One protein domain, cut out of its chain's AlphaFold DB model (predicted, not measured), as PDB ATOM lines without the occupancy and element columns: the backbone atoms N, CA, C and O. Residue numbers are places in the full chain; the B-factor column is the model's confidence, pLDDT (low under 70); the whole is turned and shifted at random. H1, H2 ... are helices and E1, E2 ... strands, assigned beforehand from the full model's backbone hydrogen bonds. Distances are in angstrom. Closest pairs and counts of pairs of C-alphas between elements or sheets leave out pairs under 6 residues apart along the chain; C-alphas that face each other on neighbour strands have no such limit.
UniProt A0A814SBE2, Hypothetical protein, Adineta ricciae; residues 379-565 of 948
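What this domain is: This is residues 379 to 565 of the 948 residues of the protein "Hypothetical protein" of Adineta ricciae (UniProt A0A814SBE2). Two lobes sit end to end along the longest axis: one is a strongly twisted sheet, E1 to E5, with H1 across it at E5, and the other is a curled sheet, E6 to E9, with H4 over one face. H3 and H6 lie between the lobes, and H5 lies at the far end of the second. The printed part has 187 residues with six named helices and nine named strands, in the order E1 H1 H2 E2 E3 E4 E5 H3 E6 H4 E7 E8 H5 E9 H6; its class is mixed, helices and strands. The first sheet, E1 E2 E3 E4 E5, is antiparallel and the second, E6 E7 E8 E9, is mixed. The whole is compact, with a radius of gyration of the C-alphas of 17.4 A and spans of 53 by 35 by 34 A.

How they stand to each other: The largest sheet runs E1, residues 379 to 384, E2, 421 to 427, E3, 433 to 439, E4, 442 to 448, and E5, 457 to 460. N 383 and O 423 of E1 and E2 are 2.8 A apart. E2 to E5 form a meander, each strand the antiparallel neighbour of the one before, and three hairpins; N 424 and O 436 are 2.8 A apart, N 437 and O 445 2.9 A, and N 446 and O 459 2.8 A. H1, residues 387 to 400, is on this sheet over E5 at a height of 9.1 A, across the strands at 85 degrees to E5 on the local plane; the closest C-alphas, of Phe 397 and Ile 458, are 7.5 A apart. H2, residues 406 to 412, only grazes the sheet. The second sheet runs E6, residues 474 to 478, E7, 517 to 522, E8, 530 to 534, and E9, 549 to 556. E6 and E7 are parallel, with N 521 and O 476 2.8 A apart; the hairpin E7 and E8 has N 520 and O 530 at 2.9 A, and antiparallel E8 and E9 have N 531 and O 555 at 2.8 A. E6, H4, residues 480 to 487, and E7 form a strand-helix-strand unit, two parallel strands with a helix between, its crossover right-handed. H3, residues 462 to 467, only grazes both sheets; its closest C-alphas to E4 are Leu 464 and Trp 444, 5.3 A apart. H5, residues 538 to 543, only grazes the second sheet, and H6, 560 to 564, only grazes the first. H1, H2, H3, H5 and H6 have every O i to N i+4 pair within hydrogen-bond range; H4 has 2 of 4.

Where its parts are: E1 begins at C-alpha 379, (-42.343, 31.999, 56.416), and H6 ends at C-alpha 564, (-38.787, 40.679, 60.490). H1 is 20.2 A long, E3 20.0 A, E2 19.9 A, E4 18.2 A, and E7 and E9 17.0 A each.

The domain as a whole: The farthest C-alphas, of Lys 417 and Gly 545, are 54.3 A apart. The printed part has no cut; the link H4 to E7 is long, with 29 residues. Mean pLDDT of the printed part is 81.5; 20 residues are under 70, among them 450 to 455 and 501 to 504.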
ATOM      1  N   SER A 379     -43.548  32.832  56.365       78.62
ATOM      2  CA  SER A 379     -42.343  31.999  56.416       78.62
ATOM      3  C   SER A 379     -42.714  30.517  56.287       78.62
ATOM      4  O   SER A 379     -43.372  29.965  57.169       78.62
ATOM      5  N   LYS A 380     -42.274  29.862  55.206       68.06
ATOM      6  CA  LYS A 380     -42.444  28.417  54.955       68.06
ATOM      7  C   LYS A 380     -41.485  27.547  55.779       68.06
ATOM      8  O   LYS A 380     -41.739  26.358  55.941       68.06
ATOM      9  N   GLY A 381     -40.396  28.119  56.295       70.38
ATOM     10  CA  GLY A 381     -39.456  27.439  57.191       70.38
ATOM     11  C   GLY A 381     -38.092  28.125  57.259       70.38
ATOM     12  O   GLY A 381     -37.723  28.882  56.362       70.38
ATOM     13  N   ASN A 382     -37.337  27.835  58.322       82.31
ATOM     14  CA  ASN A 382     -35.953  28.272  58.515       82.31
ATOM     15  C   ASN A 382     -35.023  27.046  58.464       82.31
ATOM     16  O   ASN A 382     -35.276  26.050  59.140       82.31
ATOM     17  N   THR A 383     -33.971  27.112  57.646       87.00
ATOM     18  CA  THR A 383     -32.970  26.054  57.452       87.00
ATOM     19  C   THR A 383     -31.561  26.604  57.685       87.00
ATOM     20  O   THR A 383     -31.154  27.567  57.028       87.00
ATOM     21  N   GLN A 384     -30.775  25.977  58.570       84.38
ATOM     22  CA  GLN A 384     -29.344  26.280  58.721       84.38
ATOM     23  C   GLN A 384     -28.574  25.934  57.435       84.38
ATOM     24  O   GLN A 384     -28.676  24.824  56.906       84.38
ATOM     25  N   VAL A 385     -27.763  26.872  56.937       85.69
ATOM     26  CA  VAL A 385     -27.041  26.702  55.666       85.69
ATOM     27  C   VAL A 385     -25.738  25.930  55.890       85.69
ATOM     28  O   VAL A 385     -24.898  26.317  56.710       85.69
ATOM     29  N   LYS A 386     -25.544  24.847  55.124       84.56
ATOM     30  CA  LYS A 386     -24.368  23.961  55.196       84.56
ATOM     31  C   LYS A 386     -23.081  24.688  54.799       84.56
ATOM     32  O   LYS A 386     -23.077  25.511  53.887       84.56
ATOM     33  N   SER A 387     -21.954  24.322  55.413       80.50
ATOM     34  CA  SER A 387     -20.644  24.958  55.177       80.50
ATOM     35  C   SER A 387     -20.150  24.892  53.720       80.50
ATOM     36  O   SER A 387     -19.365  25.742  53.309       80.50
ATOM     37  N   SER A 388     -20.612  23.914  52.932       82.00
ATOM     38  CA  SER A 388     -20.410  23.839  51.475       82.00
ATOM     39  C   SER A 388     -21.030  25.023  50.740       82.00
ATOM     40  O   SER A 388     -20.427  25.594  49.836       82.00
ATOM     41  N   ASP A 389     -22.238  25.394  51.144       85.25
ATOM     42  CA  ASP A 389     -23.089  26.335  50.428       85.25
ATOM     43  C   ASP A 389     -22.869  27.762  50.946       85.25
ATOM     44  O   ASP A 389     -22.873  28.694  50.147       85.25
ATOM     45  N   ARG A 390     -22.469  27.923  52.222       85.62
ATOM     46  CA  ARG A 390     -21.856  29.170  52.733       85.62
ATOM     47  C   ARG A 390     -20.662  29.613  51.872       85.62
ATOM     48  O   ARG A 390     -20.546  30.788  51.540       85.62
ATOM     49  N   LYS A 391     -19.791  28.676  51.463       84.25
ATOM     50  CA  LYS A 391     -18.632  28.976  50.599       84.25
ATOM     51  C   LYS A 391     -19.036  29.401  49.183       84.25
ATOM     52  O   LYS A 391     -18.477  30.371  48.682       84.25
ATOM     53  N   LYS A 392     -20.019  28.727  48.569       86.69
ATOM     54  CA  LYS A 392     -20.569  29.119  47.254       86.69
ATOM     55  C   LYS A 392     -21.180  30.518  47.303       86.69
ATOM     56  O   LYS A 392     -20.830  31.356  46.482       86.69
ATOM     57  N   LEU A 393     -22.018  30.784  48.311       85.94
ATOM     58  CA  LEU A 393     -22.663  32.083  48.498       85.94
ATOM     59  C   LEU A 393     -21.630  33.201  48.685       85.94
ATOM     60  O   LEU A 393     -21.744  34.215  48.012       85.94
ATOM     61  N   ARG A 394     -20.576  33.009  49.498       86.12
ATOM     62  CA  ARG A 394     -19.491  34.004  49.627       86.12
ATOM     63  C   ARG A 394     -18.790  34.277  48.291       86.12
ATOM     64  O   ARG A 394     -18.553  35.436  47.974       86.12
ATOM     65  N   GLN A 395     -18.527  33.245  47.484       85.25
ATOM     66  CA  GLN A 395     -17.944  33.410  46.143       85.25
ATOM     67  C   GLN A 395     -18.882  34.154  45.178       85.25
ATOM     68  O   GLN A 395     -18.436  35.068  44.490       85.25
ATOM     69  N   GLN A 396     -20.174  33.813  45.143       83.31
ATOM     70  CA  GLN A 396     -21.170  34.514  44.321       83.31
ATOM     71  C   GLN A 396     -21.335  35.977  44.764       83.31
ATOM     72  O   GLN A 396     -21.403  36.872  43.928       83.31
ATOM     73  N   PHE A 397     -21.348  36.234  46.071       85.69
ATOM     74  CA  PHE A 397     -21.499  37.576  46.629       85.69
ATOM     75  C   PHE A 397     -20.288  38.463  46.315       85.69
ATOM     76  O   PHE A 397     -20.466  39.591  45.869       85.69
ATOM     77  N   GLN A 398     -19.068  37.929  46.434       83.56
ATOM     78  CA  GLN A 398     -17.823  38.627  46.078       83.56
ATOM     79  C   GLN A 398     -17.678  38.862  44.558       83.56
ATOM     80  O   GLN A 398     -17.030  39.820  44.145       83.56
ATOM     81  N   GLN A 399     -18.311  38.033  43.714       82.62
ATOM     82  CA  GLN A 399     -18.409  38.268  42.263       82.62
ATOM     83  C   GLN A 399     -19.399  39.384  41.896       82.62
ATOM     84  O   GLN A 399     -19.191  40.065  40.894       82.62
ATOM     85  N   ILE A 400     -20.479  39.557  42.667       79.50
ATOM     86  CA  ILE A 400     -21.496  40.598  42.431       79.50
ATOM     87  C   ILE A 400     -21.068  41.934  43.060       79.50
ATOM     88  O   ILE A 400     -21.300  42.987  42.472       79.50
ATOM     89  N   PHE A 401     -20.403  41.891  44.217       82.00
ATOM     90  CA  PHE A 401     -19.965  43.059  44.982       82.00
ATOM     91  C   PHE A 401     -18.455  42.987  45.301       82.00
ATOM     92  O   PHE A 401     -18.073  42.634  46.420       82.00
ATOM     93  N   PRO A 402     -17.564  43.337  44.348       75.62
ATOM     94  CA  PRO A 402     -16.111  43.268  44.549       75.62
ATOM     95  C   PRO A 402     -15.553  44.270  45.575       75.62
ATOM     96  O   PRO A 402     -14.388  44.172  45.948       75.62
ATOM     97  N   SER A 403     -16.354  45.249  46.004       71.31
ATOM     98  CA  SER A 403     -15.964  46.329  46.919       71.31
ATOM     99  C   SER A 403     -16.083  45.985  48.410       71.31
ATOM    100  O   SER A 403     -15.698  46.805  49.240       71.31
ATOM    101  N   ILE A 404     -16.623  44.816  48.780       74.75
ATOM    102  CA  ILE A 404     -16.843  44.466  50.192       74.75
ATOM    103  C   ILE A 404     -15.545  43.934  50.826       74.75
ATOM    104  O   ILE A 404     -15.001  42.947  50.326       74.75
ATOM    105  N   PRO A 405     -15.077  44.493  51.960       75.94
ATOM    106  CA  PRO A 405     -13.946  43.936  52.694       75.94
ATOM    107  C   PRO A 405     -14.281  42.563  53.302       75.94
ATOM    108  O   PRO A 405     -15.388  42.329  53.801       75.94
ATOM    109  N   ASP A 406     -13.301  41.654  53.311       75.12
ATOM    110  CA  ASP A 406     -13.469  40.270  53.782       75.12
ATOM    111  C   ASP A 406     -13.899  40.155  55.262       75.12
ATOM    112  O   ASP A 406     -14.509  39.152  55.648       75.12
ATOM    113  N   ASP A 407     -13.660  41.191  56.069       72.75
ATOM    114  CA  ASP A 407     -14.151  41.334  57.446       72.75
ATOM    115  C   ASP A 407     -15.688  41.341  57.486       72.75
ATOM    116  O   ASP A 407     -16.322  40.543  58.182       72.75
ATOM    117  N   ILE A 408     -16.304  42.193  56.659       75.38
ATOM    118  CA  ILE A 408     -17.761  42.323  56.552       75.38
ATOM    119  C   ILE A 408     -18.348  41.074  55.880       75.38
ATOM    120  O   ILE A 408     -19.369  40.562  56.341       75.38
ATOM    121  N   LEU A 409     -17.676  40.490  54.877       81.19
ATOM    122  CA  LEU A 409     -18.086  39.194  54.308       81.19
ATOM    123  C   LEU A 409     -18.106  38.066  55.353       81.19
ATOM    124  O   LEU A 409     -18.914  37.143  55.245       81.19
ATOM    125  N   SER A 410     -17.235  38.132  56.363       80.50
ATOM    126  CA  SER A 410     -17.168  37.149  57.453       80.50
ATOM    127  C   SER A 410     -18.256  37.369  58.509       80.50
ATOM    128  O   SER A 410     -18.764  36.384  59.037       80.50
ATOM    129  N   LEU A 411     -18.676  38.617  58.749       80.62
ATOM    130  CA  LEU A 411     -19.832  38.959  59.589       80.62
ATOM    131  C   LEU A 411     -21.177  38.587  58.927       80.62
ATOM    132  O   LEU A 411     -22.106  38.131  59.599       80.62
ATOM    133  N   ILE A 412     -21.289  38.765  57.605       80.00
ATOM    134  CA  ILE A 412     -22.493  38.413  56.838       80.00
ATOM    135  C   ILE A 412     -22.607  36.892  56.670       80.00
ATOM    136  O   ILE A 412     -23.665  36.327  56.940       80.00
ATOM    137  N   ILE A 413     -21.538  36.225  56.214       83.31
ATOM    138  CA  ILE A 413     -21.519  34.786  55.900       83.31
ATOM    139  C   ILE A 413     -20.421  34.092  56.728       83.31
ATOM    140  O   ILE A 413     -19.338  33.789  56.207       83.31
ATOM    141  N   PRO A 414     -20.676  33.801  58.018       81.25
ATOM    142  CA  PRO A 414     -19.667  33.213  58.888       81.25
ATOM    143  C   PRO A 414     -19.341  31.772  58.486       81.25
ATOM    144  O   PRO A 414     -20.210  30.901  58.357       81.25
ATOM    145  N   LEU A 415     -18.045  31.504  58.315       73.69
ATOM    146  CA  LEU A 415     -17.508  30.178  57.990       73.69
ATOM    147  C   LEU A 415     -17.257  29.310  59.241       73.69
ATOM    148  O   LEU A 415     -17.009  28.109  59.112       73.69
ATOM    149  N   GLY A 416     -17.339  29.901  60.438       65.38
ATOM    150  CA  GLY A 416     -17.160  29.221  61.718       65.38
ATOM    151  C   GLY A 416     -18.243  28.174  62.004       65.38
ATOM    152  O   GLY A 416     -19.423  28.365  61.712       65.38
ATOM    153  N   LYS A 417     -17.850  27.055  62.628       54.72
ATOM    154  CA  LYS A 417     -18.758  25.945  62.990       54.72
ATOM    155  C   LYS A 417     -19.698  26.242  64.176       54.72
ATOM    156  O   LYS A 417     -20.458  25.358  64.553       54.72
ATOM    157  N   GLY A 418     -19.624  27.434  64.770       58.38
ATOM    158  CA  GLY A 418     -20.403  27.830  65.950       58.38
ATOM    159  C   GLY A 418     -21.429  28.942  65.713       58.38
ATOM    160  O   GLY A 418     -22.011  29.403  66.686       58.38
ATOM    161  N   GLU A 419     -21.633  29.390  64.469       70.00
ATOM    162  CA  GLU A 419     -22.478  30.556  64.166       70.00
ATOM    163  C   GLU A 419     -23.691  30.218  63.286       70.00
ATOM    164  O   GLU A 419     -23.581  29.575  62.224       70.00
ATOM    165  N   ASP A 420     -24.852  30.700  63.740       73.38
ATOM    166  CA  ASP A 420     -26.182  30.482  63.170       73.38
ATOM    167  C   ASP A 420     -26.442  31.360  61.937       73.38
ATOM    168  O   ASP A 420     -27.208  32.326  61.958       73.38
ATOM    169  N   PHE A 421     -25.818  30.980  60.821       85.06
ATOM    170  CA  PHE A 421     -26.206  31.451  59.495       85.06
ATOM    171  C   PHE A 421     -27.350  30.591  58.940       85.06
ATOM    172  O   PHE A 421     -27.222  29.377  58.729       85.06
ATOM    173  N   THR A 422     -28.484  31.248  58.721       86.38
ATOM    174  CA  THR A 422     -29.790  30.649  58.443       86.38
ATOM    175  C   THR A 422     -30.382  31.180  57.145       86.38
ATOM    176  O   THR A 422     -30.156  32.328  56.770       86.38
ATOM    177  N   SER A 423     -31.152  30.336  56.463       88.69
ATOM    178  CA  SER A 423     -31.951  30.699  55.292       88.69
ATOM    179  C   SER A 423     -33.430  30.509  55.616       88.69
ATOM    180  O   SER A 423     -33.863  29.411  55.974       88.69
ATOM    181  N   CYS A 424     -34.205  31.585  55.528       86.56
ATOM    182  CA  CYS A 424     -35.648  31.581  55.722       86.56
ATOM    183  C   CYS A 424     -36.330  31.622  54.354       86.56
ATOM    184  O   CYS A 424     -36.092  32.553  53.581       86.56
ATOM    185  N   LYS A 425     -37.175  30.630  54.045       86.94
ATOM    186  CA  LYS A 425     -37.985  30.661  52.823       86.94
ATOM    187  C   LYS A 425     -39.278  31.428  53.091       86.94
ATOM    188  O   LYS A 425     -40.089  30.995  53.912       86.94
ATOM    189  N   LEU A 426     -39.469  32.545  52.404       85.62
ATOM    190  CA  LEU A 426     -40.652  33.397  52.495       85.62
ATOM    191  C   LEU A 426     -41.549  33.182  51.276       85.62
ATOM    192  O   LEU A 426     -41.062  33.198  50.152       85.62
ATOM    193  N   LEU A 427     -42.853  33.033  51.506       82.75
ATOM    194  CA  LEU A 427     -43.878  33.133  50.471       82.75
ATOM    195  C   LEU A 427     -44.487  34.535  50.508       82.75
ATOM    196  O   LEU A 427     -45.101  34.922  51.510       82.75
ATOM    197  N   LEU A 428     -44.341  35.270  49.410       80.38
ATOM    198  CA  LEU A 428     -44.946  36.582  49.226       80.38
ATOM    199  C   LEU A 428     -46.431  36.463  48.874       80.38
ATOM    200  O   LEU A 428     -46.900  35.475  48.312       80.38
ATOM    201  N   SER A 429     -47.176  37.531  49.158       69.50
ATOM    202  CA  SER A 429     -48.603  37.648  48.813       69.50
ATOM    203  C   SER A 429     -48.915  37.610  47.305       69.50
ATOM    204  O   SER A 429     -50.078  37.489  46.930       69.50
ATOM    205  N   THR A 430     -47.894  37.731  46.452       68.81
ATOM    206  CA  THR A 430     -47.950  37.579  44.990       68.81
ATOM    207  C   THR A 430     -47.904  36.116  44.537       68.81
ATOM    208  O   THR A 430     -48.315  35.820  43.420       68.81
ATOM    209  N   GLY A 431     -47.458  35.199  45.404       68.38
ATOM    210  CA  GLY A 431     -47.211  33.787  45.090       68.38
ATOM    211  C   GLY A 431     -45.724  33.425  44.989       68.38
ATOM    212  O   GLY A 431     -45.393  32.240  45.030       68.38
ATOM    213  N   ASP A 432     -44.843  34.425  44.914       78.19
ATOM    214  CA  ASP A 432     -43.404  34.232  44.726       78.19
ATOM    215  C   ASP A 432     -42.708  33.717  45.992       78.19
ATOM    216  O   ASP A 432     -43.044  34.086  47.121       78.19
ATOM    217  N   ASP A 433     -41.703  32.869  45.789       81.75
ATOM    218  CA  ASP A 433     -40.888  32.271  46.840       81.75
ATOM    219  C   ASP A 433     -39.506  32.954  46.883       81.75
ATOM    220  O   ASP A 433     -38.758  32.910  45.909       81.75
ATOM    221  N   ILE A 434     -39.151  33.565  48.018       86.69
ATOM    222  CA  ILE A 434     -37.886  34.295  48.226       86.69
ATOM    223  C   ILE A 434     -37.076  33.646  49.352       86.69
ATOM    224  O   ILE A 434     -37.629  33.216  50.367       86.69
ATOM    225  N   PHE A 435     -35.749  33.610  49.205       88.06
ATOM    226  CA  PHE A 435     -34.836  33.112  50.237       88.06
ATOM    227  C   PHE A 435     -34.109  34.268  50.924       88.06
ATOM    228  O   PHE A 435     -33.257  34.916  50.323       88.06
ATOM    229  N   VAL A 436     -34.421  34.519  52.196       89.50
ATOM    230  CA  VAL A 436     -33.737  35.530  53.017       89.50
ATOM    231  C   VAL A 436     -32.636  34.866  53.835       89.50
ATOM    232  O   VAL A 436     -32.889  33.878  54.524       89.50
ATOM    233  N   TYR A 437     -31.430  35.423  53.789       89.75
ATOM    234  CA  TYR A 437     -30.275  34.938  54.534       89.75
ATOM    235  C   TYR A 437     -30.007  35.828  55.747       89.75
ATOM    236  O   TYR A 437     -29.888  37.052  55.631       89.75
ATOM    237  N   SER A 438     -29.921  35.204  56.920       87.75
ATOM    238  CA  SER A 438     -29.804  35.893  58.204       87.75
ATOM    239  C   SER A 438     -28.759  35.278  59.127       87.75
ATOM    240  O   SER A 438     -28.659  34.055  59.250       87.75
ATOM    241  N   THR A 439     -28.046  36.142  59.849       84.88
ATOM    242  CA  THR A 439     -27.109  35.774  60.923       84.88
ATOM    243  C   THR A 439     -27.603  36.420  62.207       84.88
ATOM    244  O   THR A 439     -27.944  37.601  62.199       84.88
ATOM    245  N   ASN A 440     -27.685  35.670  63.308       78.69
ATOM    246  CA  ASN A 440     -28.139  36.188  64.610       78.69
ATOM    247  C   ASN A 440     -29.504  36.924  64.553       78.69
ATOM    248  O   ASN A 440     -29.738  37.870  65.299       78.69
ATOM    249  N   LYS A 441     -30.413  36.465  63.672       76.69
ATOM    250  CA  LYS A 441     -31.728  37.060  63.325       76.69
ATOM    251  C   LYS A 441     -31.703  38.363  62.504       76.69
ATOM    252  O   LYS A 441     -32.770  38.817  62.103       76.69
ATOM    253  N   THR A 442     -30.544  38.931  62.175       82.94
ATOM    254  CA  THR A 442     -30.452  40.069  61.242       82.94
ATOM    255  C   THR A 442     -30.482  39.562  59.796       82.94
ATOM    256  O   THR A 442     -29.604  38.773  59.435       82.94
ATOM    257  N   PRO A 443     -31.449  39.973  58.949       87.69
ATOM    258  CA  PRO A 443     -31.458  39.626  57.531       87.69
ATOM    259  C   PRO A 443     -30.482  40.534  56.768       87.69
ATOM    260  O   PRO A 443     -30.626  41.756  56.791       87.69
ATOM    261  N   TRP A 444     -29.490  39.948  56.093       88.38
ATOM    262  CA  TRP A 444     -28.410  40.691  55.418       88.38
ATOM    263  C   TRP A 444     -28.605  40.828  53.909       88.38
ATOM    264  O   TRP A 444     -28.290  41.861  53.322       88.38
ATOM    265  N   PHE A 445     -29.105  39.776  53.270       90.00
ATOM    266  CA  PHE A 445     -29.417  39.760  51.848       90.00
ATOM    267  C   PHE A 445     -30.533  38.753  51.578       90.00
ATOM    268  O   PHE A 445     -30.792  37.848  52.377       90.00
ATOM    269  N   PHE A 446     -31.193  38.908  50.441       89.94
ATOM    270  CA  PHE A 446     -32.214  37.994  49.958       89.94
ATOM    271  C   PHE A 446     -31.938  37.610  48.507       89.94
ATOM    272  O   PHE A 446     -31.236  38.312  47.779       89.94
ATOM    273  N   VAL A 447     -32.447  36.450  48.112       88.44
ATOM    274  CA  VAL A 447     -32.268  35.881  46.779       88.44
ATOM    275  C   VAL A 447     -33.632  35.688  46.137       88.44
ATOM    276  O   VAL A 447     -34.518  35.055  46.724       88.44
ATOM    277  N   VAL A 448     -33.775  36.251  44.940       84.06
ATOM    278  CA  VAL A 448     -34.962  36.155  44.087       84.06
ATOM    279  C   VAL A 448     -34.651  35.206  42.927       84.06
ATOM    280  O   VAL A 448     -33.641  35.369  42.237       84.06
ATOM    281  N   GLU A 449     -35.506  34.203  42.724       77.38
ATOM    282  CA  GLU A 449     -35.424  33.280  41.588       77.38
ATOM    283  C   GLU A 449     -36.098  33.918  40.354       77.38
ATOM    284  O   GLU A 449     -37.306  33.785  40.158       77.38
ATOM    285  N   ASP A 450     -35.326  34.616  39.508       68.75
ATOM    286  CA  ASP A 450     -35.820  35.167  38.232       68.75
ATOM    287  C   ASP A 450     -36.233  34.020  37.284       68.75
ATOM    288  O   ASP A 450     -35.401  33.419  36.590       68.75
ATOM    289  N   SER A 451     -37.536  33.731  37.236       58.25
ATOM    290  CA  SER A 451     -38.133  32.612  36.490       58.25
ATOM    291  C   SER A 451     -37.864  32.647  34.978       58.25
ATOM    292  O   SER A 451     -37.723  31.591  34.358       58.25
ATOM    293  N   GLU A 452     -37.725  33.843  34.397       56.75
ATOM    294  CA  GLU A 452     -37.389  34.047  32.982       56.75
ATOM    295  C   GLU A 452     -35.901  33.780  32.682       56.75
ATOM    296  O   GLU A 452     -35.571  33.159  31.671       56.75
ATOM    297  N   ASN A 453     -34.992  34.211  33.568       56.19
ATOM    298  CA  ASN A 453     -33.543  34.229  33.311       56.19
ATOM    299  C   ASN A 453     -32.765  33.046  33.911       56.19
ATOM    300  O   ASN A 453     -31.604  32.845  33.550       56.19
ATOM    301  N   LYS A 454     -33.362  32.266  34.828       54.94
ATOM    302  CA  LYS A 454     -32.705  31.149  35.547       54.94
ATOM    303  C   LYS A 454     -31.374  31.538  36.210       54.94
ATOM    304  O   LYS A 454     -30.434  30.742  36.250       54.94
ATOM    305  N   LYS A 455     -31.287  32.774  36.704       60.59
ATOM    306  CA  LYS A 455     -30.111  33.300  37.394       60.59
ATOM    307  C   LYS A 455     -30.541  34.018  38.664       60.59
ATOM    308  O   LYS A 455     -31.117  35.098  38.601       60.59
ATOM    309  N   ASP A 456     -30.205  33.411  39.790       74.62
ATOM    310  CA  ASP A 456     -30.480  33.896  41.138       74.62
ATOM    311  C   ASP A 456     -29.981  35.343  41.314       74.62
ATOM    312  O   ASP A 456     -28.776  35.618  41.237       74.62
ATOM    313  N   ARG A 457     -30.901  36.286  41.552       81.25
ATOM    314  CA  ARG A 457     -30.565  37.684  41.855       81.25
ATOM    315  C   ARG A 457     -30.356  37.830  43.360       81.25
ATOM    316  O   ARG A 457     -31.314  37.745  44.125       81.25
ATOM    317  N   ILE A 458     -29.109  38.061  43.778       87.75
ATOM    318  CA  ILE A 458     -28.775  38.368  45.174       87.75
ATOM    319  C   ILE A 458     -28.895  39.876  45.402       87.75
ATOM    320  O   ILE A 458     -28.205  40.656  44.747       87.75
ATOM    321  N   LEU A 459     -29.753  40.277  46.339       88.38
ATOM    322  CA  LEU A 459     -30.060  41.667  46.662       88.38
ATOM    323  C   LEU A 459     -29.774  41.938  48.152       88.38
ATOM    324  O   LEU A 459     -30.183  41.144  49.001       88.38
ATOM    325  N   PRO A 460     -29.064  43.025  48.506       90.12
ATOM    326  CA  PRO A 460     -28.777  43.352  49.901       90.12
ATOM    327  C   PRO A 460     -30.040  43.828  50.639       90.12
ATOM    328  O   PRO A 460     -31.012  44.253  50.016       90.12
ATOM    329  N   THR A 461     -30.038  43.787  51.974       90.94
ATOM    330  CA  THR A 461     -31.064  44.462  52.789       90.94
ATOM    331  C   THR A 461     -30.648  45.884  53.161       90.94
ATOM    332  O   THR A 461     -29.468  46.241  53.123       90.94
ATOM    333  N   VAL A 462     -31.614  46.694  53.603       89.12
ATOM    334  CA  VAL A 462     -31.353  48.024  54.175       89.12
ATOM    335  C   VAL A 462     -30.390  47.936  55.379       89.12
ATOM    336  O   VAL A 462     -29.471  48.745  55.480       89.12
ATOM    337  N   TYR A 463     -30.488  46.891  56.215       88.00
ATOM    338  CA  TYR A 463     -29.545  46.649  57.322       88.00
ATOM    339  C   TYR A 463     -28.092  46.446  56.868       88.00
ATOM    340  O   TYR A 463     -27.168  46.869  57.565       88.00
ATOM    341  N   LEU A 464     -27.872  45.806  55.715       86.94
ATOM    342  CA  LEU A 464     -26.534  45.660  55.145       86.94
ATOM    343  C   LEU A 464     -26.014  47.004  54.610       86.94
ATOM    344  O   LEU A 464     -24.875  47.372  54.892       86.94
ATOM    345  N   LEU A 465     -26.857  47.784  53.930       86.94
ATOM    346  CA  LEU A 465     -26.490  49.132  53.476       86.94
ATOM    347  C   LEU A 465     -26.171  50.084  54.642       86.94
ATOM    348  O   LEU A 465     -25.354  50.981  54.478       86.94
ATOM    349  N   TRP A 466     -26.733  49.876  55.835       87.62
ATOM    350  CA  TRP A 466     -26.341  50.632  57.034       87.62
ATOM    351  C   TRP A 466     -24.984  50.233  57.617       87.62
ATOM    352  O   TRP A 466     -24.392  51.013  58.360       87.62
ATOM    353  N   LYS A 467     -24.477  49.033  57.314       82.50
ATOM    354  CA  LYS A 467     -23.120  48.607  57.700       82.50
ATOM    355  C   LYS A 467     -22.076  48.888  56.623       82.50
ATOM    356  O   LYS A 467     -20.901  48.985  56.955       82.50
ATOM    357  N   HIS A 468     -22.491  49.039  55.366       81.62
ATOM    358  CA  HIS A 468     -21.616  49.426  54.263       81.62
ATOM    359  C   HIS A 468     -22.389  50.272  53.229       81.62
ATOM    360  O   HIS A 468     -22.872  49.731  52.228       81.62
ATOM    361  N   PRO A 469     -22.535  51.596  53.441       78.69
ATOM    362  CA  PRO A 469     -23.335  52.454  52.561       78.69
ATOM    363  C   PRO A 469     -22.739  52.590  51.153       78.69
ATOM    364  O   PRO A 469     -23.462  52.916  50.216       78.69
ATOM    365  N   ASP A 470     -21.451  52.291  50.981       77.88
ATOM    366  CA  ASP A 470     -20.743  52.279  49.692       77.88
ATOM    367  C   ASP A 470     -20.837  50.927  48.957       77.88
ATOM    368  O   ASP A 470     -20.105  50.668  48.004       77.88
ATOM    369  N   LEU A 471     -21.748  50.040  49.386       80.44
ATOM    370  CA  LEU A 471     -22.022  48.772  48.701       80.44
ATOM    371  C   LEU A 471     -22.642  48.978  47.308       80.44
ATOM    372  O   LEU A 471     -22.350  48.217  46.389       80.44
ATOM    373  N   LEU A 472     -23.495  49.994  47.153       82.25
ATOM    374  CA  LEU A 472     -24.082  50.372  45.868       82.25
ATOM    375  C   LEU A 472     -23.434  51.669  45.383       82.25
ATOM    376  O   LEU A 472     -23.526  52.703  46.043       82.25
ATOM    377  N   SER A 473     -22.796  51.617  44.212       76.75
ATOM    378  CA  SER A 473     -22.121  52.774  43.605       76.75
ATOM    379  C   SER A 473     -23.091  53.870  43.146       76.75
ATOM    380  O   SER A 473     -22.680  55.015  42.988       76.75
ATOM    381  N   LEU A 474     -24.370  53.532  42.946       82.81
ATOM    382  CA  LEU A 474     -25.435  54.486  42.646       82.81
ATOM    383  C   LEU A 474     -26.162  54.887  43.935       82.81
ATOM    384  O   LEU A 474     -26.793  54.046  44.581       82.81
ATOM    385  N   LYS A 475     -26.121  56.181  44.269       86.69
ATOM    386  CA  LYS A 475     -26.861  56.783  45.387       86.69
ATOM    387  C   LYS A 475     -27.742  57.918  44.874       86.69
ATOM    388  O   LYS A 475     -27.268  58.795  44.158       86.69
ATOM    389  N   PHE A 476     -29.011  57.913  45.267       88.00
ATOM    390  CA  PHE A 476     -29.995  58.928  44.899       88.00
ATOM    391  C   PHE A 476     -30.593  59.566  46.152       88.00
ATOM    392  O   PHE A 476     -31.142  58.867  47.002       88.00
ATOM    393  N   HIS A 477     -30.522  60.891  46.258       88.38
ATOM    394  CA  HIS A 477     -31.131  61.638  47.359       88.38
ATOM    395  C   HIS A 477     -32.565  62.052  47.010       88.38
ATOM    396  O   HIS A 477     -32.874  62.370  45.860       88.38
ATOM    397  N   THR A 478     -33.446  62.048  48.008       90.38
ATOM    398  CA  THR A 478     -34.877  62.351  47.866       90.38
ATOM    399  C   THR A 478     -35.363  63.251  48.993       90.38
ATOM    400  O   THR A 478     -34.810  63.235  50.088       90.38
ATOM    401  N   HIS A 479     -36.412  64.035  48.744       86.56
ATOM    402  CA  HIS A 479     -36.976  64.905  49.775       86.56
ATOM    403  C   HIS A 479     -37.864  64.155  50.775       86.56
ATOM    404  O   HIS A 479     -38.664  63.305  50.371       86.56
ATOM    405  N   LYS A 480     -37.864  64.570  52.053       84.25
ATOM    406  CA  LYS A 480     -38.748  64.010  53.110       84.25
ATOM    407  C   LYS A 480     -40.214  63.863  52.697       84.25
ATOM    408  O   LYS A 480     -40.867  62.872  53.020       84.25
ATOM    409  N   HIS A 481     -40.751  64.834  51.955       82.06
ATOM    410  CA  HIS A 481     -42.149  64.802  51.516       82.06
ATOM    411  C   HIS A 481     -42.439  63.642  50.540       82.06
ATOM    412  O   HIS A 481     -43.562  63.136  50.503       82.06
ATOM    413  N   VAL A 482     -41.437  63.190  49.775       84.81
ATOM    414  CA  VAL A 482     -41.530  62.042  48.862       84.81
ATOM    415  C   VAL A 482     -41.541  60.734  49.649       84.81
ATOM    416  O   VAL A 482     -42.338  59.859  49.323       84.81
ATOM    417  N   PHE A 483     -40.757  60.617  50.729       84.69
ATOM    418  CA  PHE A 483     -40.704  59.410  51.570       84.69
ATOM    419  C   PHE A 483     -42.089  58.967  52.076       84.69
ATOM    420  O   PHE A 483     -42.405  57.780  52.025       84.69
ATOM    421  N   SER A 484     -42.977  59.910  52.417       82.56
ATOM    422  CA  SER A 484     -44.384  59.611  52.763       82.56
ATOM    423  C   SER A 484     -45.149  58.825  51.678       82.56
ATOM    424  O   SER A 484     -46.047  58.038  51.983       82.56
ATOM    425  N   LYS A 485     -44.777  59.001  50.404       85.38
ATOM    426  CA  LYS A 485     -45.335  58.298  49.238       85.38
ATOM    427  C   LYS A 485     -44.594  56.987  48.955       85.38
ATOM    428  O   LYS A 485     -45.241  56.017  48.567       85.38
ATOM    429  N   LEU A 486     -43.286  56.930  49.224       85.50
ATOM    430  CA  LEU A 486     -42.489  55.697  49.132       85.50
ATOM    431  C   LEU A 486     -42.971  54.653  50.158       85.50
ATOM    432  O   LEU A 486     -43.232  53.515  49.782       85.50
ATOM    433  N   MET A 487     -43.233  55.050  51.413       82.19
ATOM    434  CA  MET A 487     -43.885  54.184  52.418       82.19
ATOM    435  C   MET A 487     -45.261  53.681  51.949       82.19
ATOM    436  O   MET A 487     -45.649  52.538  52.190       82.19
ATOM    437  N   ASN A 488     -45.994  54.514  51.204       80.81
ATOM    438  CA  ASN A 488     -47.254  54.145  50.555       80.81
ATOM    439  C   ASN A 488     -47.074  53.299  49.277       80.81
ATOM    440  O   ASN A 488     -48.033  53.106  48.525       80.81
ATOM    441  N   GLY A 489     -45.886  52.733  49.060       70.88
ATOM    442  CA  GLY A 489     -45.598  51.731  48.042       70.88
ATOM    443  C   GLY A 489     -45.514  52.255  46.612       70.88
ATOM    444  O   GLY A 489     -45.712  51.457  45.700       70.88
ATOM    445  N   ALA A 490     -45.291  53.557  46.422       84.12
ATOM    446  CA  ALA A 490     -45.133  54.170  45.107       84.12
ATOM    447  C   ALA A 490     -43.663  54.173  44.653       84.12
ATOM    448  O   ALA A 490     -42.771  54.440  45.456       84.12
ATOM    449  N   ASP A 491     -43.436  53.940  43.356       89.00
ATOM    450  CA  ASP A 491     -42.120  54.068  42.716       89.00
ATOM    451  C   ASP A 491     -41.553  55.493  42.839       89.00
ATOM    452  O   ASP A 491     -42.291  56.485  42.894       89.00
ATOM    453  N   LEU A 492     -40.224  55.610  42.811       89.69
ATOM    454  CA  LEU A 492     -39.545  56.898  42.858       89.69
ATOM    455  C   LEU A 492     -39.535  57.546  41.463       89.69
ATOM    456  O   LEU A 492     -38.817  57.154  40.535       89.69
ATOM    457  N   MET A 493     -40.387  58.559  41.325       90.75
ATOM    458  CA  MET A 493     -40.516  59.395  40.133       90.75
ATOM    459  C   MET A 493     -39.312  60.335  39.987       90.75
ATOM    460  O   MET A 493     -38.838  60.887  40.979       90.75
ATOM    461  N   LEU A 494     -38.877  60.589  38.749       87.62
ATOM    462  CA  LEU A 494     -37.725  61.450  38.447       87.62
ATOM    463  C   LEU A 494     -37.791  62.872  39.064       87.62
ATOM    464  O   LEU A 494     -36.763  63.312  39.572       87.62
ATOM    465  N   PRO A 495     -38.950  63.568  39.150       85.81
ATOM    466  CA  PRO A 495     -39.049  64.861  39.844       85.81
ATOM    467  C   PRO A 495     -38.889  64.799  41.373       85.81
ATOM    468  O   PRO A 495     -38.876  65.840  42.020       85.81
ATOM    469  N   GLY A 496     -38.851  63.602  41.972       84.44
ATOM    470  CA  GLY A 496     -38.632  63.405  43.411       84.44
ATOM    471  C   GLY A 496     -37.156  63.282  43.805       84.44
ATOM    472  O   GLY A 496     -36.859  63.175  44.997       84.44
ATOM    473  N   LEU A 497     -36.252  63.273  42.819       86.88
ATOM    474  CA  LEU A 497     -34.806  63.235  43.008       86.88
ATOM    475  C   LEU A 497     -34.261  64.634  43.303       86.88
ATOM    476  O   LEU A 497     -34.546  65.587  42.578       86.88
ATOM    477  N   ILE A 498     -33.423  64.739  44.332       83.25
ATOM    478  CA  ILE A 498     -32.658  65.953  44.614       83.25
ATOM    479  C   ILE A 498     -31.526  66.041  43.592       83.25
ATOM    480  O   ILE A 498     -30.688  65.145  43.487       83.25
ATOM    481  N   LEU A 499     -31.521  67.126  42.822       79.81
ATOM    482  CA  LEU A 499     -30.511  67.390  41.806       79.81
ATOM    483  C   LEU A 499     -29.285  68.083  42.425       79.81
ATOM    484  O   LEU A 499     -29.452  68.913  43.320       79.81
ATOM    485  N   PRO A 500     -28.059  67.797  41.947       74.94
ATOM    486  CA  PRO A 500     -26.871  68.513  42.399       74.94
ATOM    487  C   PRO A 500     -26.956  70.007  42.021       74.94
ATOM    488  O   PRO A 500     -27.551  70.345  40.993       74.94
ATOM    489  N   PRO A 501     -26.321  70.916  42.786       59.75
ATOM    490  CA  PRO A 501     -26.488  72.368  42.633       59.75
ATOM    491  C   PRO A 501     -25.952  72.970  41.317       59.75
ATOM    492  O   PRO A 501     -26.118  74.163  41.086       59.75
ATOM    493  N   GLY A 502     -25.345  72.166  40.435       61.66
ATOM    494  CA  GLY A 502     -25.005  72.545  39.054       61.66
ATOM    495  C   GLY A 502     -26.095  72.240  38.012       61.66
ATOM    496  O   GLY A 502     -25.877  72.474  36.826       61.66
ATOM    497  N   GLY A 503     -27.246  71.697  38.423       64.19
ATOM    498  CA  GLY A 503     -28.300  71.223  37.521       64.19
ATOM    499  C   GLY A 503     -28.000  69.855  36.892       64.19
ATOM    500  O   GLY A 503     -27.013  69.192  37.220       64.19
ATOM    501  N   VAL A 504     -28.874  69.403  35.984       68.38
ATOM    502  CA  VAL A 504     -28.658  68.148  35.243       68.38
ATOM    503  C   VAL A 504     -27.866  68.424  33.973       68.38
ATOM    504  O   VAL A 504     -28.289  69.210  33.127       68.38
ATOM    505  N   THR A 505     -26.750  67.724  33.814       70.31
ATOM    506  CA  THR A 505     -26.010  67.635  32.552       70.31
ATOM    507  C   THR A 505     -26.094  66.209  32.016       70.31
ATOM    508  O   THR A 505     -26.311  65.269  32.782       70.31
ATOM    509  N   LEU A 506     -25.820  66.030  30.723       64.88
ATOM    510  CA  LEU A 506     -25.706  64.711  30.089       64.88
ATOM    511  C   LEU A 506     -24.712  63.779  30.816       64.88
ATOM    512  O   LEU A 506     -24.862  62.561  30.843       64.88
ATOM    513  N   TYR A 507     -23.690  64.361  31.446       68.88
ATOM    514  CA  TYR A 507     -22.651  63.631  32.168       68.88
ATOM    515  C   TYR A 507     -23.068  63.246  33.594       68.88
ATOM    516  O   TYR A 507     -22.527  62.281  34.134       68.88
ATOM    517  N   THR A 508     -24.057  63.935  34.185       69.69
ATOM    518  CA  THR A 508     -24.500  63.742  35.578       69.69
ATOM    519  C   THR A 508     -24.979  62.313  35.842       69.69
ATOM    520  O   THR A 508     -24.628  61.745  36.871       69.69
ATOM    521  N   PHE A 509     -25.709  61.702  34.902       74.00
ATOM    522  CA  PHE A 509     -26.212  60.325  35.026       74.00
ATOM    523  C   PHE A 509     -25.565  59.334  34.044       74.00
ATOM    524  O   PHE A 509     -25.980  58.186  33.975       74.00
ATOM    525  N   ARG A 510     -24.499  59.716  33.324       73.88
ATOM    526  CA  ARG A 510     -23.820  58.880  32.301       73.88
ATOM    527  C   ARG A 510     -23.327  57.507  32.797       73.88
ATOM    528  O   ARG A 510     -23.041  56.624  31.993       73.88
ATOM    529  N   HIS A 511     -23.176  57.348  34.107       75.19
ATOM    530  CA  HIS A 511     -22.746  56.118  34.770       75.19
ATOM    531  C   HIS A 511     -23.919  55.229  35.236       75.19
ATOM    532  O   HIS A 511     -23.675  54.141  35.749       75.19
ATOM    533  N   VAL A 512     -25.165  55.678  35.050       83.00
ATOM    534  CA  VAL A 512     -26.403  54.951  35.359       83.00
ATOM    535  C   VAL A 512     -26.886  54.217  34.113       83.00
ATOM    536  O   VAL A 512     -27.176  54.855  33.097       83.00
ATOM    537  N   LYS A 513     -27.030  52.896  34.201       85.94
ATOM    538  CA  LYS A 513     -27.766  52.098  33.217       85.94
ATOM    539  C   LYS A 513     -29.110  51.675  33.787       85.94
ATOM    540  O   LYS A 513     -29.343  51.742  34.992       85.94
ATOM    541  N   ARG A 514     -29.983  51.199  32.913       85.50
ATOM    542  CA  ARG A 514     -31.209  50.484  33.237       85.50
ATOM    543  C   ARG A 514     -30.917  49.144  33.926       85.50
ATOM    544  O   ARG A 514     -29.942  48.468  33.613       85.50
ATOM    545  N   ASP A 515     -31.818  48.753  34.822       85.56
ATOM    546  CA  ASP A 515     -31.787  47.551  35.655       85.56
ATOM    547  C   ASP A 515     -30.588  47.486  36.648       85.56
ATOM    548  O   ASP A 515     -30.429  46.474  37.340       85.56
ATOM    549  N   ASP A 516     -29.810  48.570  36.800       87.75
ATOM    550  CA  ASP A 516     -28.788  48.744  37.847       87.75
ATOM    551  C   ASP A 516     -29.433  48.915  39.239       87.75
ATOM    552  O   ASP A 516     -30.538  49.447  39.385       87.75
ATOM    553  N   LEU A 517     -28.720  48.491  40.288       88.19
ATOM    554  CA  LEU A 517     -29.155  48.627  41.683       88.19
ATOM    555  C   LEU A 517     -28.667  49.940  42.297       88.19
ATOM    556  O   LEU A 517     -27.482  50.271  42.217       88.19
ATOM    557  N   CYS A 518     -29.561  50.648  42.986       89.44
ATOM    558  CA  CYS A 518     -29.249  51.928  43.612       89.44
ATOM    559  C   CYS A 518     -29.787  52.064  45.042       89.44
ATOM    560  O   CYS A 518     -30.890  51.615  45.371       89.44
ATOM    561  N   ALA A 519     -29.009  52.747  45.879       90.50
ATOM    562  CA  ALA A 519     -29.401  53.174  47.212       90.50
ATOM    563  C   ALA A 519     -30.210  54.479  47.140       90.50
ATOM    564  O   ALA A 519     -29.848  55.401  46.407       90.50
ATOM    565  N   ILE A 520     -31.282  54.571  47.926       90.50
ATOM    566  CA  ILE A 520     -32.103  55.781  48.059       90.50
ATOM    567  C   ILE A 520     -31.900  56.355  49.461       90.50
ATOM    568  O   ILE A 520     -32.237  55.706  50.453       90.50
ATOM    569  N   CYS A 521     -31.366  57.571  49.530       89.88
ATOM    570  CA  CYS A 521     -31.141  58.344  50.752       89.88
ATOM    571  C   CYS A 521     -32.133  59.520  50.840       89.88
ATOM    572  O   CYS A 521     -32.825  59.853  49.870       89.88
ATOM    573  N   LEU A 522     -32.196  60.167  52.006       87.88
ATOM    574  CA  LEU A 522     -32.909  61.437  52.176       87.88
ATOM    575  C   LEU A 522     -31.972  62.638  51.957       87.88
ATOM    576  O   LEU A 522     -30.771  62.480  51.739       87.88
ATOM    577  N   ASP A 523     -32.543  63.835  52.013       81.88
ATOM    578  CA  ASP A 523     -31.840  65.098  52.251       81.88
ATOM    579  C   ASP A 523     -31.114  65.091  53.608       81.88
ATOM    580  O   ASP A 523     -29.908  65.305  53.664       81.88
ATOM    581  N   ASP A 524     -31.832  64.792  54.692       78.88
ATOM    582  CA  ASP A 524     -31.310  64.896  56.067       78.88
ATOM    583  C   ASP A 524     -30.519  63.672  56.570       78.88
ATOM    584  O   ASP A 524     -30.047  63.686  57.706       78.88
ATOM    585  N   ASN A 525     -30.393  62.588  55.792       80.19
ATOM    586  CA  ASN A 525     -29.649  61.404  56.236       80.19
ATOM    587  C   ASN A 525     -28.833  60.760  55.104       80.19
ATOM    588  O   ASN A 525     -29.372  60.393  54.056       80.19
ATOM    589  N   ARG A 526     -27.530  60.582  55.364       71.19
ATOM    590  CA  ARG A 526     -26.557  59.904  54.495       71.19
ATOM    591  C   ARG A 526     -26.817  58.396  54.362       71.19
ATOM    592  O   ARG A 526     -26.465  57.814  53.335       71.19
ATOM    593  N   TYR A 527     -27.412  57.760  55.375       84.69
ATOM    594  CA  TYR A 527     -27.684  56.322  55.388       84.69
ATOM    595  C   TYR A 527     -28.832  55.949  54.426       84.69
ATOM    596  O   TYR A 527     -29.883  56.595  54.449       84.69
ATOM    597  N   PRO A 528     -28.683  54.892  53.600       87.94
ATOM    598  CA  PRO A 528     -29.742  54.455  52.691       87.94
ATOM    599  C   PRO A 528     -31.015  54.011  53.413       87.94
ATOM    600  O   PRO A 528     -30.983  53.182  54.317       87.94
ATOM    601  N   ILE A 529     -32.155  54.527  52.970       87.75
ATOM    602  CA  ILE A 529     -33.490  54.262  53.526       87.75
ATOM    603  C   ILE A 529     -34.261  53.253  52.664       87.75
ATOM    604  O   ILE A 529     -35.165  52.580  53.157       87.75
ATOM    605  N   GLY A 530     -33.883  53.095  51.394       88.56
ATOM    606  CA  GLY A 530     -34.432  52.077  50.505       88.56
ATOM    607  C   GLY A 530     -33.454  51.617  49.432       88.56
ATOM    608  O   GLY A 530     -32.416  52.238  49.196       88.56
ATOM    609  N   ILE A 531     -33.818  50.519  48.779       91.00
ATOM    610  CA  ILE A 531     -33.111  49.922  47.648       91.00
ATOM    611  C   ILE A 531     -34.075  49.877  46.471       91.00
ATOM    612  O   ILE A 531     -35.194  49.362  46.580       91.00
ATOM    613  N   GLY A 532     -33.622  50.414  45.346       90.56
ATOM    614  CA  GLY A 532     -34.369  50.427  44.101       90.56
ATOM    615  C   GLY A 532     -33.552  49.925  42.919       90.56
ATOM    616  O   GLY A 532     -32.352  49.663  43.026       90.56
ATOM    617  N   GLN A 533     -34.239  49.809  41.790       90.12
ATOM    618  CA  GLN A 533     -33.679  49.445  40.499       90.12
ATOM    619  C   GLN A 533     -34.064  50.490  39.450       90.12
ATOM    620  O   GLN A 533     -35.214  50.930  39.383       90.12
ATOM    621  N   THR A 534     -33.102  50.909  38.640       89.81
ATOM    622  CA  THR A 534     -33.279  51.950  37.622       89.81
ATOM    623  C   THR A 534     -34.113  51.438  36.446       89.81
ATOM    624  O   THR A 534     -33.873  50.368  35.898       89.81
ATOM    625  N   THR A 535     -35.124  52.203  36.032       88.69
ATOM    626  CA  THR A 535     -36.063  51.804  34.958       88.69
ATOM    627  C   THR A 535     -35.720  52.396  33.585       88.69
ATOM    628  O   THR A 535     -36.341  52.041  32.581       88.69
ATOM    629  N   MET A 536     -34.727  53.285  33.545       85.25
ATOM    630  CA  MET A 536     -34.254  54.055  32.393       85.25
ATOM    631  C   MET A 536     -32.725  54.169  32.458       85.25
ATOM    632  O   MET A 536     -32.165  54.142  33.557       85.25
ATOM    633  N   ASP A 537     -32.063  54.326  31.311       88.88
ATOM    634  CA  ASP A 537     -30.655  54.742  31.271       88.88
ATOM    635  C   ASP A 537     -30.529  56.223  31.676       88.88
ATOM    636  O   ASP A 537     -31.465  57.009  31.509       88.88
ATOM    637  N   GLY A 538     -29.361  56.649  32.167       84.75
ATOM    638  CA  GLY A 538     -29.141  58.046  32.570       84.75
ATOM    639  C   GLY A 538     -29.331  59.079  31.447       84.75
ATOM    640  O   GLY A 538     -29.708  60.221  31.716       84.75
ATOM    641  N   GLU A 539     -29.130  58.663  30.194       84.19
ATOM    642  CA  GLU A 539     -29.437  59.447  28.990       84.19
ATOM    643  C   GLU A 539     -30.956  59.669  28.847       84.19
ATOM    644  O   GLU A 539     -31.406  60.804  28.703       84.19
ATOM    645  N   ASP A 540     -31.768  58.614  28.989       86.00
ATOM    646  CA  ASP A 540     -33.237  58.684  28.946       86.00
ATOM    647  C   ASP A 540     -33.807  59.501  30.122       86.00
ATOM    648  O   ASP A 540     -34.776  60.255  29.965       86.00
ATOM    649  N   MET A 541     -33.191  59.412  31.306       86.44
ATOM    650  CA  MET A 541     -33.547  60.239  32.471       86.44
ATOM    651  C   MET A 541     -33.361  61.740  32.181       86.44
ATOM    652  O   MET A 541     -34.182  62.558  32.607       86.44
ATOM    653  N   TYR A 542     -32.325  62.104  31.417       84.88
ATOM    654  CA  TYR A 542     -32.101  63.475  30.955       84.88
ATOM    655  C   TYR A 542     -33.051  63.863  29.811       84.88
ATOM    656  O   TYR A 542     -33.734  64.884  29.899       84.88
ATOM    657  N   MET A 543     -33.157  63.031  28.772       85.88
ATOM    658  CA  MET A 543     -33.948  63.297  27.560       85.88
ATOM    659  C   MET A 543     -35.465  63.329  27.814       85.88
ATOM    660  O   MET A 543     -36.192  64.049  27.131       85.88
ATOM    661  N   SER A 544     -35.955  62.629  28.842       83.50
ATOM    662  CA  SER A 544     -37.333  62.763  29.346       83.50
ATOM    663  C   SER A 544     -37.597  64.084  30.092       83.50
ATOM    664  O   SER A 544     -38.742  64.380  30.447       83.50
ATOM    665  N   GLY A 545     -36.563  64.892  30.349       80.94
ATOM    666  CA  GLY A 545     -36.650  66.127  31.125       80.94
ATOM    667  C   GLY A 545     -36.979  65.872  32.596       80.94
ATOM    668  O   GLY A 545     -37.801  66.592  33.162       80.94
ATOM    669  N   MET A 546     -36.392  64.821  33.187       83.00
ATOM    670  CA  MET A 546     -36.688  64.331  34.540       83.00
ATOM    671  C   MET A 546     -38.177  63.990  34.756       83.00
ATOM    672  O   MET A 546     -38.730  64.274  35.818       83.00
ATOM    673  N   LYS A 547     -38.860  63.379  33.774       82.88
ATOM    674  CA  LYS A 547     -40.294  63.027  33.873       82.88
ATOM    675  C   LYS A 547     -40.552  61.537  33.695       82.88
ATOM    676  O   LYS A 547     -40.115  60.924  32.732       82.88
ATOM    677  N   GLY A 548     -41.369  60.988  34.592       84.81
ATOM    678  CA  GLY A 548     -41.748  59.574  34.609       84.81
ATOM    679  C   GLY A 548     -41.225  58.852  35.847       84.81
ATOM    680  O   GLY A 548     -40.740  59.481  36.792       84.81
ATOM    681  N   ARG A 549     -41.351  57.523  35.846       86.31
ATOM    682  CA  ARG A 549     -40.691  56.661  36.831       86.31
ATOM    683  C   ARG A 549     -39.199  56.644  36.530       86.31
ATOM    684  O   ARG A 549     -38.832  56.422  35.385       86.31
ATOM    685  N   GLY A 550     -38.372  56.894  37.541       84.31
ATOM    686  CA  GLY A 550     -36.924  56.736  37.428       84.31
ATOM    687  C   GLY A 550     -36.486  55.395  37.988       84.31
ATOM    688  O   GLY A 550     -35.775  54.640  37.327       84.31
ATOM    689  N   ILE A 551     -36.951  55.086  39.200       90.31
ATOM    690  CA  ILE A 551     -36.461  53.970  40.006       90.31
ATOM    691  C   ILE A 551     -37.657  53.197  40.580       90.31
ATOM    692  O   ILE A 551     -38.489  53.764  41.293       90.31
ATOM    693  N   ALA A 552     -37.729  51.901  40.278       89.88
ATOM    694  CA  ALA A 552     -38.670  50.971  40.893       89.88
ATOM    695  C   ALA A 552     -38.170  50.587  42.293       89.88
ATOM    696  O   ALA A 552     -36.982  50.310  42.467       89.88
ATOM    697  N   LEU A 553     -39.046  50.584  43.301       89.56
ATOM    698  CA  LEU A 553     -38.649  50.285  44.684       89.56
ATOM    699  C   LEU A 553     -38.780  48.795  45.016       89.56
ATOM    700  O   LEU A 553     -39.856  48.215  44.881       89.56
ATOM    701  N   ILE A 554     -37.703  48.197  45.532       87.06
ATOM    702  CA  ILE A 554     -37.668  46.776  45.908       87.06
ATOM    703  C   ILE A 554     -37.906  46.606  47.414       87.06
ATOM    704  O   ILE A 554     -38.785  45.848  47.817       87.06
ATOM    705  N   HIS A 555     -37.144  47.319  48.245       88.69
ATOM    706  CA  HIS A 555     -37.114  47.158  49.705       88.69
ATOM    707  C   HIS A 555     -36.921  48.525  50.380       88.69
ATOM    708  O   HIS A 555     -36.187  49.371  49.864       88.69
ATOM    709  N   LEU A 556     -37.595  48.761  51.508       89.00
ATOM    710  CA  LEU A 556     -37.649  50.055  52.195       89.00
ATOM    711  C   LEU A 556     -37.594  49.878  53.722       89.00
ATOM    712  O   LEU A 556     -38.089  48.896  54.275       89.00
ATOM    713  N   TYR A 557     -37.043  50.867  54.423       86.31
ATOM    714  CA  TYR A 557     -37.222  51.028  55.866       86.31
ATOM    715  C   TYR A 557     -38.712  50.935  56.257       86.31
ATOM    716  O   TYR A 557     -39.582  51.428  55.539       86.31
ATOM    717  N   GLN A 558     -38.993  50.291  57.396       81.50
ATOM    718  CA  GLN A 558     -40.342  49.991  57.910       81.50
ATOM    719  C   GLN A 558     -41.216  49.032  57.068       81.50
ATOM    720  O   GLN A 558     -42.372  48.810  57.428       81.50
ATOM    721  N   ASP A 559     -40.696  48.381  56.018       84.50
ATOM    722  CA  ASP A 559     -41.428  47.306  55.322       84.50
ATOM    723  C   ASP A 559     -41.465  45.972  56.110       84.50
ATOM    724  O   ASP A 559     -40.920  45.862  57.215       84.50
ATOM    725  N   ALA A 560     -42.144  44.944  55.584       81.81
ATOM    726  CA  ALA A 560     -42.293  43.662  56.280       81.81
ATOM    727  C   ALA A 560     -40.955  42.918  56.484       81.81
ATOM    728  O   ALA A 560     -40.817  42.155  57.442       81.81
ATOM    729  N   LEU A 561     -39.952  43.147  55.625       83.75
ATOM    730  CA  LEU A 561     -38.631  42.523  55.743       83.75
ATOM    731  C   LEU A 561     -37.769  43.238  56.792       83.75
ATOM    732  O   LEU A 561     -37.071  42.571  57.558       83.75
ATOM    733  N   TRP A 562     -37.875  44.566  56.905       85.00
ATOM    734  CA  TRP A 562     -37.315  45.295  58.050       85.00
ATOM    735  C   TRP A 562     -37.996  44.869  59.364       85.00
ATOM    736  O   TRP A 562     -37.319  44.549  60.337       85.00
ATOM    737  N   ASN A 563     -39.328  44.740  59.387       82.50
ATOM    738  CA  ASN A 563     -40.087  44.328  60.580       82.50
ATOM    739  C   ASN A 563     -39.819  42.887  61.065       82.50
ATOM    740  O   ASN A 563     -40.128  42.574  62.223       82.50
ATOM    741  N   PHE A 564     -39.272  42.033  60.191       80.25
ATOM    742  CA  PHE A 564     -38.787  40.679  60.490       80.25
ATOM    743  C   PHE A 564     -37.373  40.670  61.103       80.25
ATOM    744  O   PHE A 564     -37.010  39.718  61.795       80.25
ATOM    745  N   GLY A 565     -36.580  41.718  60.864       78.94
ATOM    746  CA  GLY A 565     -35.280  41.923  61.498       78.94
ATOM    747  C   GLY A 565     -35.377  42.498  62.920       78.94
ATOM    748  O   GLY A 565     -36.460  42.573  63.503       78.94
TER     749      GLY A 565